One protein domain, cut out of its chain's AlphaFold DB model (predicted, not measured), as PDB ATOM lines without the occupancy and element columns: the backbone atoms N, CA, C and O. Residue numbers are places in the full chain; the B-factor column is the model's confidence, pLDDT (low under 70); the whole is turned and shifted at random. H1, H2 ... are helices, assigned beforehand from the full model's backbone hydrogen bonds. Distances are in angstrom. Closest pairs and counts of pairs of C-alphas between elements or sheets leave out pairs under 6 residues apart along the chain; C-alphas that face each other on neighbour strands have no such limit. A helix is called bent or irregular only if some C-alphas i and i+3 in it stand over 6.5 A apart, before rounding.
ATOM      1  N   ASP A   8     -66.396 100.955  15.313       96.56
ATOM      2  CA  ASP A   8     -65.559  99.751  15.243       96.56
ATOM      3  C   ASP A   8     -64.105 100.109  14.883       96.56
ATOM      4  O   ASP A   8     -63.158  99.536  15.426       96.56
ATOM      5  N   ALA A   9     -63.905 101.074  13.978       96.25
ATOM      6  CA  ALA A   9     -62.589 101.597  13.626       96.25
ATOM      7  C   ALA A   9     -61.937 102.353  14.792       96.25
ATOM      8  O   ALA A   9     -60.725 102.237  14.984       96.25
ATOM      9  N   PHE A  10     -62.732 103.087  15.576       97.00
ATOM     10  CA  PHE A  10     -62.270 103.752  16.793       97.00
ATOM     11  C   PHE A  10     -61.821 102.739  17.851       97.00
ATOM     12  O   PHE A  10     -60.691 102.820  18.331       97.00
ATOM     13  N   HIS A  11     -62.647 101.728  18.126       97.06
ATOM     14  CA  HIS A  11     -62.298 100.625  19.018       97.06
ATOM     15  C   HIS A  11     -60.997  99.940  18.579       97.06
ATOM     16  O   HIS A  11     -60.048  99.798  19.349       97.06
ATOM     17  N   ALA A  12     -60.906  99.573  17.295       96.12
ATOM     18  CA  ALA A  12     -59.727  98.917  16.745       96.12
ATOM     19  C   ALA A  12     -58.456  99.776  16.853       96.12
ATOM     20  O   ALA A  12     -57.374  99.219  17.040       96.12
ATOM     21  N   TYR A  13     -58.574 101.103  16.731       94.94
ATOM     22  CA  TYR A  13     -57.457 102.024  16.932       94.94
ATOM     23  C   TYR A  13     -56.949 101.976  18.377       94.94
ATOM     24  O   TYR A  13     -55.751 101.791  18.580       94.94
ATOM     25  N   LEU A  14     -57.842 102.067  19.368       94.88
ATOM     26  CA  LEU A  14     -57.461 102.036  20.786       94.88
ATOM     27  C   LEU A  14     -56.770 100.723  21.174       94.88
ATOM     28  O   LEU A  14     -55.772 100.740  21.890       94.88
ATOM     29  N   GLU A  15     -57.258  99.592  20.663       95.25
ATOM     30  CA  GLU A  15     -56.671  98.277  20.949       95.25
ATOM     31  C   GLU A  15     -55.305  98.074  20.266       95.25
ATOM     32  O   GLU A  15     -54.437  97.375  20.792       95.25
ATOM     33  N   GLN A  16     -55.086  98.675  19.092       94.31
ATOM     34  CA  GLN A  16     -53.814  98.574  18.357       94.31
ATOM     35  C   GLN A  16     -52.756  99.566  18.842       94.31
ATOM     36  O   GLN A  16     -51.562  99.290  18.706       94.31
ATOM     37  N   HIS A  17     -53.186 100.690  19.411       91.88
ATOM     38  CA  HIS A  17     -52.329 101.786  19.849       91.88
ATOM     39  C   HIS A  17     -52.560 102.137  21.332       91.88
ATOM     40  O   HIS A  17     -52.882 103.287  21.650       91.88
ATOM     41  N   PRO A  18     -52.402 101.174  22.268       87.62
ATOM     42  CA  PRO A  18     -52.667 101.408  23.683       87.62
ATOM     43  C   PRO A  18     -51.661 102.425  24.239       87.62
ATOM     44  O   PRO A  18     -50.489 102.110  24.446       87.62
ATOM     45  N   GLY A  19     -52.119 103.657  24.461       87.00
ATOM     46  CA  GLY A  19     -51.303 104.767  24.964       87.00
ATOM     47  C   GLY A  19     -50.984 105.863  23.945       87.00
ATOM     48  O   GLY A  19     -50.336 106.837  24.319       87.00
ATOM     49  N   GLU A  20     -51.426 105.753  22.688       89.81
ATOM     50  CA  GLU A  20     -51.337 106.872  21.740       89.81
ATOM     51  C   GLU A  20     -52.581 107.767  21.827       89.81
ATOM     52  O   GLU A  20     -53.711 107.315  21.626       89.81
ATOM     53  N   CYS A  21     -52.376 109.064  22.066       88.94
ATOM     54  CA  CYS A  21     -53.444 110.059  22.014       88.94
ATOM     55  C   CYS A  21     -54.016 110.175  20.592       88.94
ATOM     56  O   CYS A  21     -53.276 110.304  19.613       88.94
ATOM     57  N   LEU A  22     -55.347 110.150  20.470       91.69
ATOM     58  CA  LEU A  22     -56.020 110.379  19.190       91.69
ATOM     59  C   LEU A  22     -56.042 111.873  18.841       91.69
ATOM     60  O   LEU A  22     -55.659 112.258  17.731       91.69
ATOM     61  N   PHE A  23     -56.481 112.697  19.793       91.19
ATOM     62  CA  PHE A  23     -56.585 114.143  19.659       91.19
ATOM     63  C   PHE A  23     -55.492 114.867  20.429       91.19
ATOM     64  O   PHE A  23     -54.728 114.288  21.199       91.19
ATOM     65  N   THR A  24     -55.424 116.175  20.195       82.12
ATOM     66  CA  THR A  24     -54.596 117.094  20.973       82.12
ATOM     67  C   THR A  24     -55.099 117.230  22.398       82.12
ATOM     68  O   THR A  24     -56.157 116.695  22.724       82.12
ATOM     69  N   ALA A  25     -54.379 117.984  23.239       86.56
ATOM     70  CA  ALA A  25     -54.903 118.365  24.546       86.56
ATOM     71  C   ALA A  25     -56.360 118.830  24.399       86.56
ATOM     72  O   ALA A  25     -56.680 119.662  23.542       86.56
ATOM     73  N   THR A  26     -57.234 118.217  25.187       90.00
ATOM     74  CA  THR A  26     -58.687 118.308  25.054       90.00
ATOM     75  C   THR A  26     -59.328 118.036  26.407       90.00
ATOM     76  O   THR A  26     -58.674 117.537  27.324       90.00
ATOM     77  N   THR A  27     -60.614 118.350  26.518       92.69
ATOM     78  CA  THR A  27     -61.465 117.896  27.619       92.69
ATOM     79  C   THR A  27     -62.184 116.601  27.252       92.69
ATOM     80  O   THR A  27     -62.267 116.224  26.073       92.69
ATOM     81  N   HIS A  28     -62.727 115.929  28.262       95.38
ATOM     82  CA  HIS A  28     -63.594 114.770  28.104       95.38
ATOM     83  C   HIS A  28     -64.860 115.124  27.310       95.38
ATOM     84  O   HIS A  28     -65.240 114.351  26.430       95.38
ATOM     85  N   GLU A  29     -65.455 116.305  27.538       95.25
ATOM     86  CA  GLU A  29     -66.621 116.779  26.780       95.25
ATOM     87  C   GLU A  29     -66.282 116.983  25.298       95.25
ATOM     88  O   GLU A  29     -67.005 116.500  24.429       95.25
ATOM     89  N   MET A  30     -65.162 117.657  24.998       94.25
ATOM     90  CA  MET A  30     -64.713 117.923  23.625       94.25
ATOM     91  C   MET A  30     -64.454 116.638  22.846       94.25
ATOM     92  O   MET A  30     -64.972 116.464  21.739       94.25
ATOM     93  N   ALA A  31     -63.693 115.714  23.438       95.06
ATOM     94  CA  ALA A  31     -63.405 114.425  22.822       95.06
ATOM     95  C   ALA A  31     -64.683 113.587  22.669       95.06
ATOM     96  O   ALA A  31     -64.950 113.042  21.597       95.06
ATOM     97  N   GLY A  32     -65.491 113.523  23.728       96.69
ATOM     98  CA  GLY A  32     -66.693 112.704  23.797       96.69
ATOM     99  C   GLY A  32     -67.772 113.152  22.828       96.69
ATOM    100  O   GLY A  32     -68.201 112.368  21.984       96.69
ATOM    101  N   MET A  33     -68.172 114.420  22.887       97.25
ATOM    102  CA  MET A  33     -69.241 114.941  22.037       97.25
ATOM    103  C   MET A  33     -68.822 115.042  20.572       97.25
ATOM    104  O   MET A  33     -69.639 114.770  19.694       97.25
ATOM    105  N   THR A  34     -67.555 115.347  20.273       96.56
ATOM    106  CA  THR A  34     -67.060 115.322  18.888       96.56
ATOM    107  C   THR A  34     -67.120 113.913  18.303       96.56
ATOM    108  O   THR A  34     -67.592 113.740  17.175       96.56
ATOM    109  N   LEU A  35     -66.695 112.888  19.050       97.56
ATOM    110  CA  LEU A  35     -66.783 111.499  18.588       97.56
ATOM    111  C   LEU A  35     -68.233 111.012  18.516       97.56
ATOM    112  O   LEU A  35     -68.611 110.401  17.519       97.56
ATOM    113  N   PHE A  36     -69.065 111.342  19.507       97.94
ATOM    114  CA  PHE A  36     -70.490 111.018  19.487       97.94
ATOM    115  C   PHE A  36     -71.169 111.602  18.243       97.94
ATOM    116  O   PHE A  36     -71.833 110.878  17.505       97.94
ATOM    117  N   ASN A  37     -70.930 112.882  17.944       97.25
ATOM    118  CA  ASN A  37     -71.446 113.545  16.747       97.25
ATOM    119  C   ASN A  37     -70.905 112.903  15.460       97.25
ATOM    120  O   ASN A  37     -71.638 112.723  14.488       97.25
ATOM    121  N   THR A  38     -69.634 112.499  15.460       97.00
ATOM    122  CA  THR A  38     -69.004 111.808  14.324       97.00
ATOM    123  C   THR A  38     -69.650 110.448  14.048       97.00
ATOM    124  O   THR A  38     -69.832 110.077  12.884       97.00
ATOM    125  N   PHE A  39     -70.017 109.716  15.100       97.25
ATOM    126  CA  PHE A  39     -70.566 108.359  15.034       97.25
ATOM    127  C   PHE A  39     -72.089 108.287  15.162       97.25
ATOM    128  O   PHE A  39     -72.655 107.196  15.243       97.25
ATOM    129  N   TYR A  40     -72.762 109.435  15.200       95.81
ATOM    130  CA  TYR A  40     -74.173 109.512  15.564       95.81
ATOM    131  C   TYR A  40     -75.067 108.632  14.684       95.81
ATOM    132  O   TYR A  40     -75.921 107.903  15.189       95.81
ATOM    133  N   GLU A  41     -74.838 108.630  13.369       94.38
ATOM    134  CA  GLU A  41     -75.614 107.802  12.444       94.38
ATOM    135  C   GLU A  41     -75.357 106.302  12.635       94.38
ATOM    136  O   GLU A  41     -76.280 105.498  12.509       94.38
ATOM    137  N   GLU A  42     -74.136 105.897  12.990       96.06
ATOM    138  CA  GLU A  42     -73.805 104.501  13.280       96.06
ATOM    139  C   GLU A  42     -74.348 104.018  14.633       96.06
ATOM    140  O   GLU A  42     -74.623 102.819  14.787       96.06
ATOM    141  N   LEU A  43     -74.507 104.938  15.591       97.19
ATOM    142  CA  LEU A  43     -75.070 104.699  16.923       97.19
ATOM    143  C   LEU A  43     -76.604 104.681  16.928       97.19
ATOM    144  O   LEU A  43     -77.207 104.180  17.877       97.19
ATOM    145  N   LYS A  44     -77.259 105.178  15.875       95.19
ATOM    146  CA  LYS A  44     -78.719 105.159  15.755       95.19
ATOM    147  C   LYS A  44     -79.275 103.786  15.394       95.19
ATOM    148  O   LYS A  44     -78.757 103.034  14.567       95.19
ATOM    149  N   THR A  45     -80.442 103.498  15.955       94.81
ATOM    150  CA  THR A  45     -81.319 102.423  15.499       94.81
ATOM    151  C   THR A  45     -82.133 102.870  14.285       94.81
ATOM    152  O   THR A  45     -82.342 104.054  14.025       94.81
ATOM    153  N   LYS A  46     -82.735 101.901  13.586       89.12
ATOM    154  CA  LYS A  46     -83.677 102.176  12.485       89.12
ATOM    155  C   LYS A  46     -84.942 102.936  12.910       89.12
ATOM    156  O   LYS A  46     -85.683 103.374  12.038       89.12
ATOM    157  N   LYS A  47     -85.228 103.032  14.214       85.00
ATOM    158  CA  LYS A  47     -86.422 103.697  14.758       85.00
ATOM    159  C   LYS A  47     -86.156 105.135  15.218       85.00
ATOM    160  O   LYS A  47     -87.092 105.780  15.665       85.00
ATOM    161  N   GLY A  48     -84.919 105.624  15.117       85.62
ATOM    162  CA  GLY A  48     -84.532 106.974  15.543       85.62
ATOM    163  C   GLY A  48     -83.871 107.040  16.923       85.62
ATOM    164  O   GLY A  48     -83.038 107.915  17.121       85.62
ATOM    165  N   GLY A  49     -84.163 106.096  17.828       94.25
ATOM    166  CA  GLY A  49     -83.459 105.956  19.115       94.25
ATOM    167  C   GLY A  49     -82.022 105.451  18.956       94.25
ATOM    168  O   GLY A  49     -81.586 105.172  17.836       94.25
ATOM    169  N   LEU A  50     -81.295 105.279  20.060       97.38
ATOM    170  CA  LEU A  50     -79.892 104.839  20.066       97.38
ATOM    171  C   LEU A  50     -79.753 103.331  20.327       97.38
ATOM    172  O   LEU A  50     -80.576 102.714  21.000       97.38
ATOM    173  N   ASP A  51     -78.734 102.713  19.733       98.19
ATOM    174  CA  ASP A  51     -78.404 101.303  19.945       98.19
ATOM    175  C   ASP A  51     -77.614 101.159  21.251       98.19
ATOM    176  O   ASP A  51     -76.429 101.488  21.304       98.19
ATOM    177  N   GLU A  52     -78.277 100.665  22.300       98.38
ATOM    178  CA  GLU A  52     -77.717 100.543  23.656       98.38
ATOM    179  C   GLU A  52     -76.372  99.808  23.681       98.38
ATOM    180  O   GLU A  52     -75.442 100.245  24.355       98.38
ATOM    181  N   LYS A  53     -76.226  98.724  22.907       98.25
ATOM    182  CA  LYS A  53     -74.990  97.934  22.905       98.25
ATOM    183  C   LYS A  53     -73.845  98.704  22.253       98.25
ATOM    184  O   LYS A  53     -72.732  98.695  22.773       98.25
ATOM    185  N   LYS A  54     -74.097  99.340  21.106       98.38
ATOM    186  CA  LYS A  54     -73.072 100.154  20.438       98.38
ATOM    187  C   LYS A  54     -72.696 101.374  21.270       98.38
ATOM    188  O   LYS A  54     -71.524 101.727  21.322       98.38
ATOM    189  N   LEU A  55     -73.680 101.991  21.921       98.69
ATOM    190  CA  LEU A  55     -73.461 103.140  22.786       98.69
ATOM    191  C   LEU A  55     -72.621 102.766  24.012       98.69
ATOM    192  O   LEU A  55     -71.696 103.499  24.337       98.69
ATOM    193  N   ALA A  56     -72.877 101.615  24.639       98.75
ATOM    194  CA  ALA A  56     -72.054 101.119  25.742       98.75
ATOM    195  C   ALA A  56     -70.589 100.922  25.319       98.75
ATOM    196  O   ALA A  56     -69.696 101.449  25.975       98.75
ATOM    197  N   GLN A  57     -70.340 100.264  24.178       98.62
ATOM    198  CA  GLN A  57     -68.973 100.090  23.667       98.62
ATOM    199  C   GLN A  57     -68.293 101.434  23.379       98.62
ATOM    200  O   GLN A  57     -67.136 101.635  23.742       98.62
ATOM    201  N   PHE A  58     -69.020 102.366  22.758       98.69
ATOM    202  CA  PHE A  58     -68.527 103.716  22.507       98.69
ATOM    203  C   PHE A  58     -68.133 104.436  23.803       98.69
ATOM    204  O   PHE A  58     -67.080 105.064  23.844       98.69
ATOM    205  N   LEU A  59     -68.953 104.338  24.854       98.81
ATOM    206  CA  LEU A  59     -68.680 104.965  26.148       98.81
ATOM    207  C   LEU A  59     -67.452 104.352  26.830       98.81
ATOM    208  O   LEU A  59     -66.628 105.095  27.357       98.81
ATOM    209  N   GLU A  60     -67.280 103.028  26.778       98.56
ATOM    210  CA  GLU A  60     -66.060 102.368  27.267       98.56
ATOM    211  C   GLU A  60     -64.811 102.867  26.532       98.56
ATOM    212  O   GLU A  60     -63.804 103.208  27.152       98.56
ATOM    213  N   ASP A  61     -64.876 102.933  25.204       98.50
ATOM    214  CA  ASP A  61     -63.756 103.359  24.368       98.50
ATOM    215  C   ASP A  61     -63.447 104.853  24.543       98.50
ATOM    216  O   ASP A  61     -62.284 105.258  24.587       98.50
ATOM    217  N   TRP A  62     -64.474 105.684  24.727       98.31
ATOM    218  CA  TRP A  62     -64.309 107.085  25.097       98.31
ATOM    219  C   TRP A  62     -63.646 107.242  26.471       98.31
ATOM    220  O   TRP A  62     -62.714 108.035  26.597       98.31
ATOM    221  N   MET A  63     -64.045 106.456  27.477       98.31
ATOM    222  CA  MET A  63     -63.394 106.465  28.792       98.31
ATOM    223  C   MET A  63     -61.911 106.086  28.690       98.31
ATOM    224  O   MET A  63     -61.065 106.801  29.226       98.31
ATOM    225  N   LYS A  64     -61.574 105.037  27.922       97.44
ATOM    226  CA  LYS A  64     -60.173 104.673  27.629       97.44
ATOM    227  C   LYS A  64     -59.415 105.824  26.961       97.44
ATOM    228  O   LYS A  64     -58.276 106.106  27.326       97.44
ATOM    229  N   LEU A  65     -60.030 106.504  25.989       96.12
ATOM    230  CA  LEU A  65     -59.416 107.659  25.330       96.12
ATOM    231  C   LEU A  65     -59.146 108.797  26.322       96.12
ATOM    232  O   LEU A  65     -58.067 109.387  26.290       96.12
ATOM    233  N   CYS A  66     -60.097 109.103  27.204       95.94
ATOM    234  CA  CYS A  66     -59.936 110.125  28.235       95.94
ATOM    235  C   CYS A  66     -58.780 109.808  29.195       95.94
ATOM    236  O   CYS A  66     -58.009 110.705  29.543       95.94
ATOM    237  N   GLU A  67     -58.617 108.538  29.576       95.69
ATOM    238  CA  GLU A  67     -57.480 108.080  30.378       95.69
ATOM    239  C   GLU A  67     -56.149 108.273  29.640       95.69
ATOM    240  O   GLU A  67     -55.219 108.853  30.200       95.69
ATOM    241  N   VAL A  68     -56.065 107.851  28.372       93.56
ATOM    242  CA  VAL A  68     -54.847 107.984  27.549       93.56
ATOM    243  C   VAL A  68     -54.470 109.449  27.328       93.56
ATOM    244  O   VAL A  68     -53.301 109.808  27.448       93.56
ATOM    245  N   GLN A  69     -55.449 110.312  27.052       91.19
ATOM    246  CA  GLN A  69     -55.228 111.751  26.873       91.19
ATOM    247  C   GLN A  69     -55.038 112.499  28.199       91.19
ATOM    248  O   GLN A  69     -54.675 113.676  28.193       91.19
ATOM    249  N   ASN A  70     -55.277 111.830  29.333       92.56
ATOM    250  CA  ASN A  70     -55.193 112.392  30.675       92.56
ATOM    251  C   ASN A  70     -55.993 113.711  30.793       92.56
ATOM    252  O   ASN A  70     -55.499 114.746  31.253       92.56
ATOM    253  N   THR A  71     -57.253 113.655  30.342       93.19
ATOM    254  CA  THR A  71     -58.167 114.808  30.252       93.19
ATOM    255  C   THR A  71     -58.413 115.464  31.609       93.19
ATOM    256  O   THR A  71     -58.400 116.689  31.690       93.19
ATOM    257  N   ARG A  72     -58.509 114.679  32.694       92.31
ATOM    258  CA  ARG A  72     -58.694 115.206  34.061       92.31
ATOM    259  C   ARG A  72     -57.587 116.175  34.460       92.31
ATOM    260  O   ARG A  72     -57.866 117.270  34.927       92.31
ATOM    261  N   SER A  73     -56.328 115.804  34.224       90.88
ATOM    262  CA  SER A  73     -55.194 116.672  34.553       90.88
ATOM    263  C   SER A  73     -55.198 117.961  33.730       90.88
ATOM    264  O   SER A  73     -54.781 119.001  34.235       90.88
ATOM    265  N   ILE A  74     -55.640 117.901  32.471       89.44
ATOM    266  CA  ILE A  74     -55.745 119.075  31.593       89.44
ATOM    267  C   ILE A  74     -56.848 120.012  32.097       89.44
ATOM    268  O   ILE A  74     -56.641 121.223  32.168       89.44
ATOM    269  N   GLU A  75     -57.999 119.456  32.463       91.06
ATOM    270  CA  GLU A  75     -59.151 120.185  32.999       91.06
ATOM    271  C   GLU A  75     -58.817 120.869  34.325       91.06
ATOM    272  O   GLU A  75     -59.029 122.075  34.460       91.06
ATOM    273  N   GLU A  76     -58.206 120.134  35.259       89.69
ATOM    274  CA  GLU A  76     -57.751 120.656  36.550       89.69
ATOM    275  C   GLU A  76     -56.742 121.795  36.376       89.69
ATOM    276  O   GLU A  76     -56.898 122.864  36.969       89.69
ATOM    277  N   ALA A  77     -55.727 121.602  35.530       86.75
ATOM    278  CA  ALA A  77     -54.688 122.602  35.304       86.75
ATOM    279  C   ALA A  77     -55.222 123.884  34.652       86.75
ATOM    280  O   ALA A  77     -54.697 124.971  34.893       86.75
ATOM    281  N   ARG A  78     -56.276 123.773  33.839       83.38
ATOM    282  CA  ARG A  78     -56.922 124.918  33.185       83.38
ATOM    283  C   ARG A  78     -58.068 125.521  33.994       83.38
ATOM    284  O   ARG A  78     -58.621 126.530  33.567       83.38
ATOM    285  N   GLY A  79     -58.425 124.926  35.136       84.12
ATOM    286  CA  GLY A  79     -59.589 125.332  35.922       84.12
ATOM    287  C   GLY A  79     -60.890 125.262  35.120       84.12
ATOM    288  O   GLY A  79     -61.756 126.118  35.289       84.12
ATOM    289  N   LEU A  80     -60.994 124.299  34.199       81.69
ATOM    290  CA  LEU A  80     -62.186 124.118  33.380       81.69
ATOM    291  C   LEU A  80     -63.236 123.365  34.191       81.69
ATOM    292  O   LEU A  80     -63.002 122.248  34.647       81.69
ATOM    293  N   GLU A  81     -64.392 123.995  34.366       68.50
ATOM    294  CA  GLU A  81     -65.572 123.355  34.939       68.50
ATOM    295  C   GLU A  81     -66.368 122.615  33.850       68.50
ATOM    296  O   GLU A  81     -66.273 122.918  32.657       68.50
ATOM    297  N   THR A  82     -67.189 121.658  34.281       68.81
ATOM    298  CA  THR A  82     -68.175 120.952  33.448       68.81
ATOM    299  C   THR A  82     -69.118 121.941  32.753       68.81
ATOM    300  O   THR A  82     -69.513 122.950  33.345       68.81
ATOM    301  N   GLY A  83     -69.549 121.646  31.529       70.25
ATOM    302  CA  GLY A  83     -70.466 122.477  30.744       70.25
ATOM    303  C   GLY A  83     -69.786 123.423  29.752       70.25
ATOM    304  O   GLY A  83     -70.472 124.240  29.126       70.25
ATOM    305  N   SER A  84     -68.469 123.309  29.565       75.81
ATOM    306  CA  SER A  84     -67.712 124.068  28.561       75.81
ATOM    307  C   SER A  84     -68.238 123.816  27.143       75.81
ATOM    308  O   SER A  84     -68.370 124.748  26.346       75.81
ATOM    309  N   TRP A  85     -68.656 122.580  26.857       85.75
ATOM    310  CA  TRP A  85     -69.229 122.199  25.571       85.75
ATOM    311  C   TRP A  85     -70.525 122.942  25.242       85.75
ATOM    312  O   TRP A  85     -70.685 123.413  24.118       85.75
ATOM    313  N   LYS A  86     -71.430 123.125  26.216       83.75
ATOM    314  CA  LYS A  86     -72.705 123.837  25.987       83.75
ATOM    315  C   LYS A  86     -72.504 125.321  25.662       83.75
ATOM    316  O   LYS A  86     -73.369 125.930  25.037       83.75
ATOM    317  N   GLN A  87     -71.385 125.907  26.091       80.44
ATOM    318  CA  GLN A  87     -71.036 127.297  25.783       80.44
ATOM    319  C   GLN A  87     -70.443 127.446  24.378       80.44
ATOM    320  O   GLN A  87     -70.472 128.540  23.808       80.44
ATOM    321  N   MET A  88     -69.922 126.360  23.800       82.38
ATOM    322  CA  MET A  88     -69.426 126.367  22.433       82.38
ATOM    323  C   MET A  88     -70.581 126.372  21.435       82.38
ATOM    324  O   MET A  88     -71.557 125.628  21.544       82.38
ATOM    325  N   ARG A  89     -70.447 127.205  20.401       79.94
ATOM    326  CA  ARG A  89     -71.408 127.230  19.293       79.94
ATOM    327  C   ARG A  89     -71.231 126.034  18.348       79.94
ATOM    328  O   ARG A  89     -72.194 125.620  17.709       79.94
ATOM    329  N   ASN A  90     -70.018 125.488  18.287       88.50
ATOM    330  CA  ASN A  90     -69.635 124.421  17.371       88.50
ATOM    331  C   ASN A  90     -70.154 123.050  17.840       88.50
ATOM    332  O   ASN A  90     -70.323 122.792  19.030       88.50
ATOM    333  N   ARG A  91     -70.387 122.152  16.883       92.81
ATOM    334  CA  ARG A  91     -70.730 120.735  17.077       92.81
ATOM    335  C   ARG A  91     -69.517 119.824  16.967       92.81
ATOM    336  O   ARG A  91     -69.572 118.689  17.429       92.81
ATOM    337  N   PHE A  92     -68.431 120.305  16.378       94.31
ATOM    338  CA  PHE A  92     -67.187 119.556  16.262       94.31
ATOM    339  C   PHE A  92     -66.021 120.419  16.736       94.31
ATOM    340  O   PHE A  92     -65.739 121.476  16.164       94.31
ATOM    341  N   ASP A 240     -80.255 116.596  17.402       92.19
ATOM    342  CA  ASP A 240     -81.358 116.960  18.283       92.19
ATOM    343  C   ASP A 240     -80.811 117.465  19.627       92.19
ATOM    344  O   ASP A 240     -79.986 116.804  20.262       92.19
ATOM    345  N   GLY A 241     -81.252 118.652  20.052       91.62
ATOM    346  CA  GLY A 241     -80.754 119.292  21.269       91.62
ATOM    347  C   GLY A 241     -81.038 118.481  22.534       91.62
ATOM    348  O   GLY A 241     -80.160 118.370  23.382       91.62
ATOM    349  N   MET A 242     -82.212 117.847  22.627       94.00
ATOM    350  CA  MET A 242     -82.581 117.001  23.766       94.00
ATOM    351  C   MET A 242     -81.673 115.771  23.823       94.00
ATOM    352  O   MET A 242     -81.161 115.411  24.886       94.00
ATOM    353  N   VAL A 243     -81.423 115.146  22.667       95.31
ATOM    354  CA  VAL A 243     -80.512 113.998  22.575       95.31
ATOM    355  C   VAL A 243     -79.093 114.401  22.973       95.31
ATOM    356  O   VAL A 243     -78.490 113.718  23.798       95.31
ATOM    357  N   ALA A 244     -78.575 115.516  22.447       94.75
ATOM    358  CA  ALA A 244     -77.244 116.016  22.789       94.75
ATOM    359  C   ALA A 244     -77.102 116.324  24.284       94.75
ATOM    360  O   ALA A 244     -76.117 115.919  24.896       94.75
ATOM    361  N   ASP A 245     -78.088 117.007  24.871       95.19
ATOM    362  CA  ASP A 245     -78.098 117.346  26.293       95.19
ATOM    363  C   ASP A 245     -78.143 116.090  27.166       95.19
ATOM    364  O   ASP A 245     -77.360 115.971  28.104       95.19
ATOM    365  N   THR A 246     -79.001 115.125  26.822       97.12
ATOM    366  CA  THR A 246     -79.100 113.846  27.540       97.12
ATOM    367  C   THR A 246     -77.785 113.080  27.503       97.12
ATOM    368  O   THR A 246     -77.350 112.550  28.523       97.12
ATOM    369  N   VAL A 247     -77.154 113.004  26.330       97.50
ATOM    370  CA  VAL A 247     -75.882 112.300  26.156       97.50
ATOM    371  C   VAL A 247     -74.788 112.984  26.963       97.50
ATOM    372  O   VAL A 247     -74.131 112.310  27.748       97.50
ATOM    373  N   LEU A 248     -74.643 114.306  26.847       96.94
ATOM    374  CA  LEU A 248     -73.641 115.065  27.591       96.94
ATOM    375  C   LEU A 248     -73.808 114.904  29.113       96.94
ATOM    376  O   LEU A 248     -72.837 114.641  29.814       96.94
ATOM    377  N   GLU A 249     -75.039 115.001  29.623       96.50
ATOM    378  CA  GLU A 249     -75.329 114.882  31.057       96.50
ATOM    379  C   GLU A 249     -75.040 113.492  31.632       96.50
ATOM    380  O   GLU A 249     -74.566 113.380  32.762       96.50
ATOM    381  N   GLU A 250     -75.353 112.416  30.906       98.19
ATOM    382  CA  GLU A 250     -75.063 111.062  31.392       98.19
ATOM    383  C   GLU A 250     -73.598 110.664  31.131       98.19
ATOM    384  O   GLU A 250     -73.020 109.932  31.934       98.19
ATOM    385  N   MET A 251     -72.962 111.193  30.076       97.56
ATOM    386  CA  MET A 251     -71.516 111.054  29.853       97.56
ATOM    387  C   MET A 251     -70.714 111.666  31.001       97.56
ATOM    388  O   MET A 251     -69.780 111.025  31.475       97.56
ATOM    389  N   GLU A 252     -71.102 112.841  31.502       96.81
ATOM    390  CA  GLU A 252     -70.484 113.459  32.685       96.81
ATOM    391  C   GLU A 252     -70.485 112.500  33.886       96.81
ATOM    392  O   GLU A 252     -69.449 112.230  34.490       96.81
ATOM    393  N   LYS A 253     -71.634 111.888  34.193       97.38
ATOM    394  CA  LYS A 253     -71.757 110.930  35.307       97.38
ATOM    395  C   LYS A 253     -70.886 109.694  35.107       97.38
ATOM    396  O   LYS A 253     -70.277 109.212  36.063       97.38
ATOM    397  N   CYS A 254     -70.812 109.188  33.875       97.88
ATOM    398  CA  CYS A 254     -69.913 108.093  33.513       97.88
ATOM    399  C   CYS A 254     -68.447 108.486  33.745       97.88
ATOM    400  O   CYS A 254     -67.696 107.753  34.388       97.88
ATOM    401  N   TYR A 255     -68.047 109.676  33.290       97.31
ATOM    402  CA  TYR A 255     -66.690 110.193  33.446       97.31
ATOM    403  C   TYR A 255     -66.299 110.418  34.906       97.31
ATOM    404  O   TYR A 255     -65.162 110.135  35.295       97.31
ATOM    405  N   MET A 256     -67.249 110.840  35.741       95.31
ATOM    406  CA  MET A 256     -67.075 110.999  37.186       95.31
ATOM    407  C   MET A 256     -67.101 109.669  37.956       95.31
ATOM    408  O   MET A 256     -66.794 109.637  39.149       95.31
ATOM    409  N   GLY A 257     -67.394 108.552  37.282       96.06
ATOM    410  CA  GLY A 257     -67.458 107.219  37.884       96.06
ATOM    411  C   GLY A 257     -68.720 106.978  38.716       96.06
ATOM    412  O   GLY A 257     -68.740 106.070  39.547       96.06
ATOM    413  N   GLU A 258     -69.767 107.781  38.519       97.69
ATOM    414  CA  GLU A 258     -71.070 107.604  39.170       97.69
ATOM    415  C   GLU A 258     -71.895 106.478  38.528       97.69
ATOM    416  O   GLU A 258     -72.795 105.927  39.164       97.69
ATOM    417  N   GLN A 259     -71.595 106.149  37.269       97.25
ATOM    418  CA  GLN A 259     -72.246 105.113  36.473       97.25
ATOM    419  C   GLN A 259     -71.208 104.359  35.634       97.25
ATOM    420  O   GLN A 259     -70.183 104.918  35.243       97.25
ATOM    421  N   THR A 260     -71.489 103.092  35.340       98.44
ATOM    422  CA  THR A 260     -70.752 102.318  34.326       98.44
ATOM    423  C   THR A 260     -71.190 102.691  32.909       98.44
ATOM    424  O   THR A 260     -72.296 103.195  32.712       98.44
ATOM    425  N   ALA A 261     -70.365 102.385  31.904       98.44
ATOM    426  CA  ALA A 261     -70.695 102.627  30.499       98.44
ATOM    427  C   ALA A 261     -72.015 101.950  30.081       98.44
ATOM    428  O   ALA A 261     -72.822 102.547  29.365       98.44
ATOM    429  N   GLU A 262     -72.283 100.733  30.564       98.62
ATOM    430  CA  GLU A 262     -73.527 100.017  30.287       98.62
ATOM    431  C   GLU A 262     -74.743 100.664  30.962       98.62
ATOM    432  O   GLU A 262     -75.809 100.781  30.350       98.62
ATOM    433  N   GLU A 263     -74.605 101.110  32.215       98.62
ATOM    434  CA  GLU A 263     -75.670 101.831  32.920       98.62
ATOM    435  C   GLU A 263     -75.978 103.164  32.237       98.62
ATOM    436  O   GLU A 263     -77.146 103.464  31.981       98.62
ATOM    437  N   THR A 264     -74.944 103.926  31.883       98.75
ATOM    438  CA  THR A 264     -75.055 105.192  31.158       98.75
ATOM    439  C   THR A 264     -75.734 104.995  29.804       98.75
ATOM    440  O   THR A 264     -76.711 105.686  29.507       98.75
ATOM    441  N   ALA A 265     -75.306 104.010  29.004       98.75
ATOM    442  CA  ALA A 265     -75.927 103.713  27.713       98.75
ATOM    443  C   ALA A 265     -77.421 103.403  27.851       98.75
ATOM    444  O   ALA A 265     -78.247 103.935  27.103       98.75
ATOM    445  N   LYS A 266     -77.780 102.582  28.843       98.69
ATOM    446  CA  LYS A 266     -79.169 102.230  29.132       98.69
ATOM    447  C   LYS A 266     -79.999 103.449  29.534       98.69
ATOM    448  O   LYS A 266     -81.112 103.608  29.035       98.69
ATOM    449  N   VAL A 267     -79.485 104.312  30.413       98.69
ATOM    450  CA  VAL A 267     -80.194 105.529  30.847       98.69
ATOM    451  C   VAL A 267     -80.401 106.486  29.674       98.69
ATOM    452  O   VAL A 267     -81.517 106.980  29.491       98.69
ATOM    453  N   ILE A 268     -79.372 106.707  28.848       98.50
ATOM    454  CA  ILE A 268     -79.474 107.533  27.640       98.50
ATOM    455  C   ILE A 268     -80.554 106.971  26.710       98.50
ATOM    456  O   ILE A 268     -81.469 107.701  26.334       98.50
ATOM    457  N   CYS A 269     -80.492 105.678  26.372       98.19
ATOM    458  CA  CYS A 269     -81.454 105.063  25.455       98.19
ATOM    459  C   CYS A 269     -82.887 105.166  25.989       98.19
ATOM    460  O   CYS A 269     -83.783 105.552  25.249       98.19
ATOM    461  N   GLN A 270     -83.106 104.917  27.285       97.94
ATOM    462  CA  GLN A 270     -84.428 105.049  27.907       97.94
ATOM    463  C   GLN A 270     -84.985 106.474  27.831       97.94
ATOM    464  O   GLN A 270     -86.165 106.652  27.522       97.94
ATOM    465  N   LYS A 271     -84.160 107.490  28.111       98.12
ATOM    466  CA  LYS A 271     -84.569 108.899  28.039       98.12
ATOM    467  C   LYS A 271     -84.867 109.327  26.603       98.12
ATOM    468  O   LYS A 271     -85.907 109.931  26.357       98.12
ATOM    469  N   VAL A 272     -83.997 108.960  25.660       97.00
ATOM    470  CA  VAL A 272     -84.174 109.261  24.233       97.00
ATOM    471  C   VAL A 272     -85.417 108.569  23.674       97.00
ATOM    472  O   VAL A 272     -86.223 109.219  23.017       97.00
ATOM    473  N   ASP A 273     -85.630 107.288  23.973       96.06
ATOM    474  CA  ASP A 273     -86.817 106.555  23.521       96.06
ATOM    475  C   ASP A 273     -88.111 107.119  24.124       96.06
ATOM    476  O   ASP A 273     -89.143 107.130  23.454       96.06
ATOM    477  N   THR A 274     -88.062 107.604  25.371       96.19
ATOM    478  CA  THR A 274     -89.206 108.279  26.007       96.19
ATOM    479  C   THR A 274     -89.531 109.577  25.277       96.19
ATOM    480  O   THR A 274     -90.679 109.771  24.893       96.19
ATOM    481  N   TYR A 275     -88.528 110.419  25.016       95.50
ATOM    482  CA  TYR A 275     -88.690 111.661  24.257       95.50
ATOM    483  C   TYR A 275     -89.251 111.425  22.849       95.50
ATOM    484  O   TYR A 275     -90.161 112.120  22.421       95.50
ATOM    485  N   LEU A 276     -88.755 110.410  22.135       92.25
ATOM    486  CA  LEU A 276     -89.228 110.081  20.785       92.25
ATOM    487  C   LEU A 276     -90.662 109.524  20.749       92.25
ATOM    488  O   LEU A 276     -91.236 109.397  19.665       92.25
ATOM    489  N   ALA A 277     -91.217 109.130  21.897       92.81
ATOM    490  CA  ALA A 277     -92.586 108.642  22.015       92.81
ATOM    491  C   ALA A 277     -93.609 109.747  22.344       92.81
ATOM    492  O   ALA A 277     -94.811 109.466  22.274       92.81
ATOM    493  N   GLU A 278     -93.152 110.949  22.713       89.12
ATOM    494  CA  GLU A 278     -93.978 112.139  22.990       89.12
ATOM    495  C   GLU A 278     -94.363 112.895  21.707       89.12
ATOM    496  O   GLU A 278     -95.531 113.350  21.640       89.12
TER     497      GLU A 278
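Overview. This is residues 8 to 92 and 240 to 278 of the 278 residues of an uncharacterized protein of Lachnospiraceae bacterium (UniProt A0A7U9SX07). Two helical hairpins, H2 with H3 and H6 with H7, pack together crosswise into a four-helix core, H2 on H6 and H3 on H7. H1 packs on H3 on the side away from H6, while H4 and H5 lie toward the opposite side of the core, H4 at a corner by the end of H3 and H5 at the beginning of H2. The printed part has 124 residues, with seven named helices, H1 to H7 in order, and no named strand: the class is all helix. It is compact, with a radius of gyration of the C-alphas of 14.1 A and spans of 42 by 33 by 27 A.

Along the chain. H1 is residues 8 to 16, 12.2 A from first to last C-alpha, and begins at C-alpha 8 at (-65.559, 99.751, 15.243). H2, residues 28 to 43, is 18.9 A long; it has a kink of 42 degrees near residue 37 and is irregular, with C-alphas 38 and 41 8.0 A apart. H3, residues 52 to 69, is the longest helix, 25.3 A, and begins at C-alpha 52 at (-77.717, 100.543, 23.656). H4 is residues 71 to 78, 10.6 A, and H5 is residues 84 to 87, 5.4 A. H6, residues 241 to 255, measures 20.7 A, and H7, residues 261 to 275, 21.1 A, ending at C-alpha 275 at (-88.690, 111.661, 24.257).

Arrangement. H2 and H3, the hubs, touch three helices each. They form a helical hairpin at a shallow tilt of 31 degrees, opposite ways, and their closest C-alphas, of His 28 and Cys 66, are 5.9 A apart. H3 touches H7 with residues 52 to 60 alone, at a steep tilt of 51 degrees; the closest C-alphas, of Ala 56 and Glu 262, are 4.9 A apart. H6 and H7 form the other helical hairpin, at 20 degrees, with the C-alphas of Glu 250 and Thr 264 closest at 5.9 A. H2 touches H6 with residues 28 to 33 alone, Met 33 and Leu 248 having the closest C-alphas at 7.1 A. H3 touches H1 with residues 58 to 65 alone; the C-alphas of His 11 and Asp 61 are closest, 6.2 A. H2 and H5 only just touch, with 3 pairs of C-alphas within 8 A, the closest those of Glu 29 and Trp 85 at 6.1 A. H4 is close to H2 but not clearly touching, the C-alphas of His 28 and Thr 71 being closest at 5.8 A. H1 and H7 are apart. Every O i to N i+4 pair is within hydrogen-bond range in H1, H3, H4 and H7, against 10 of 12 in H2 and 10 of 11 in H6; H5 is too short for such a pair.

Size, cuts and confidence. The two C-alphas farthest apart, of Gly 19 and Glu 278, are 43.4 A apart. Residues 93 to 239 are not printed, and C-alphas 92 and 240 are 14.5 A apart across the cut. The link from H1 to H2 is long. Mean pLDDT of the printed part is 93.4, and residues 81 to 82 are under 70.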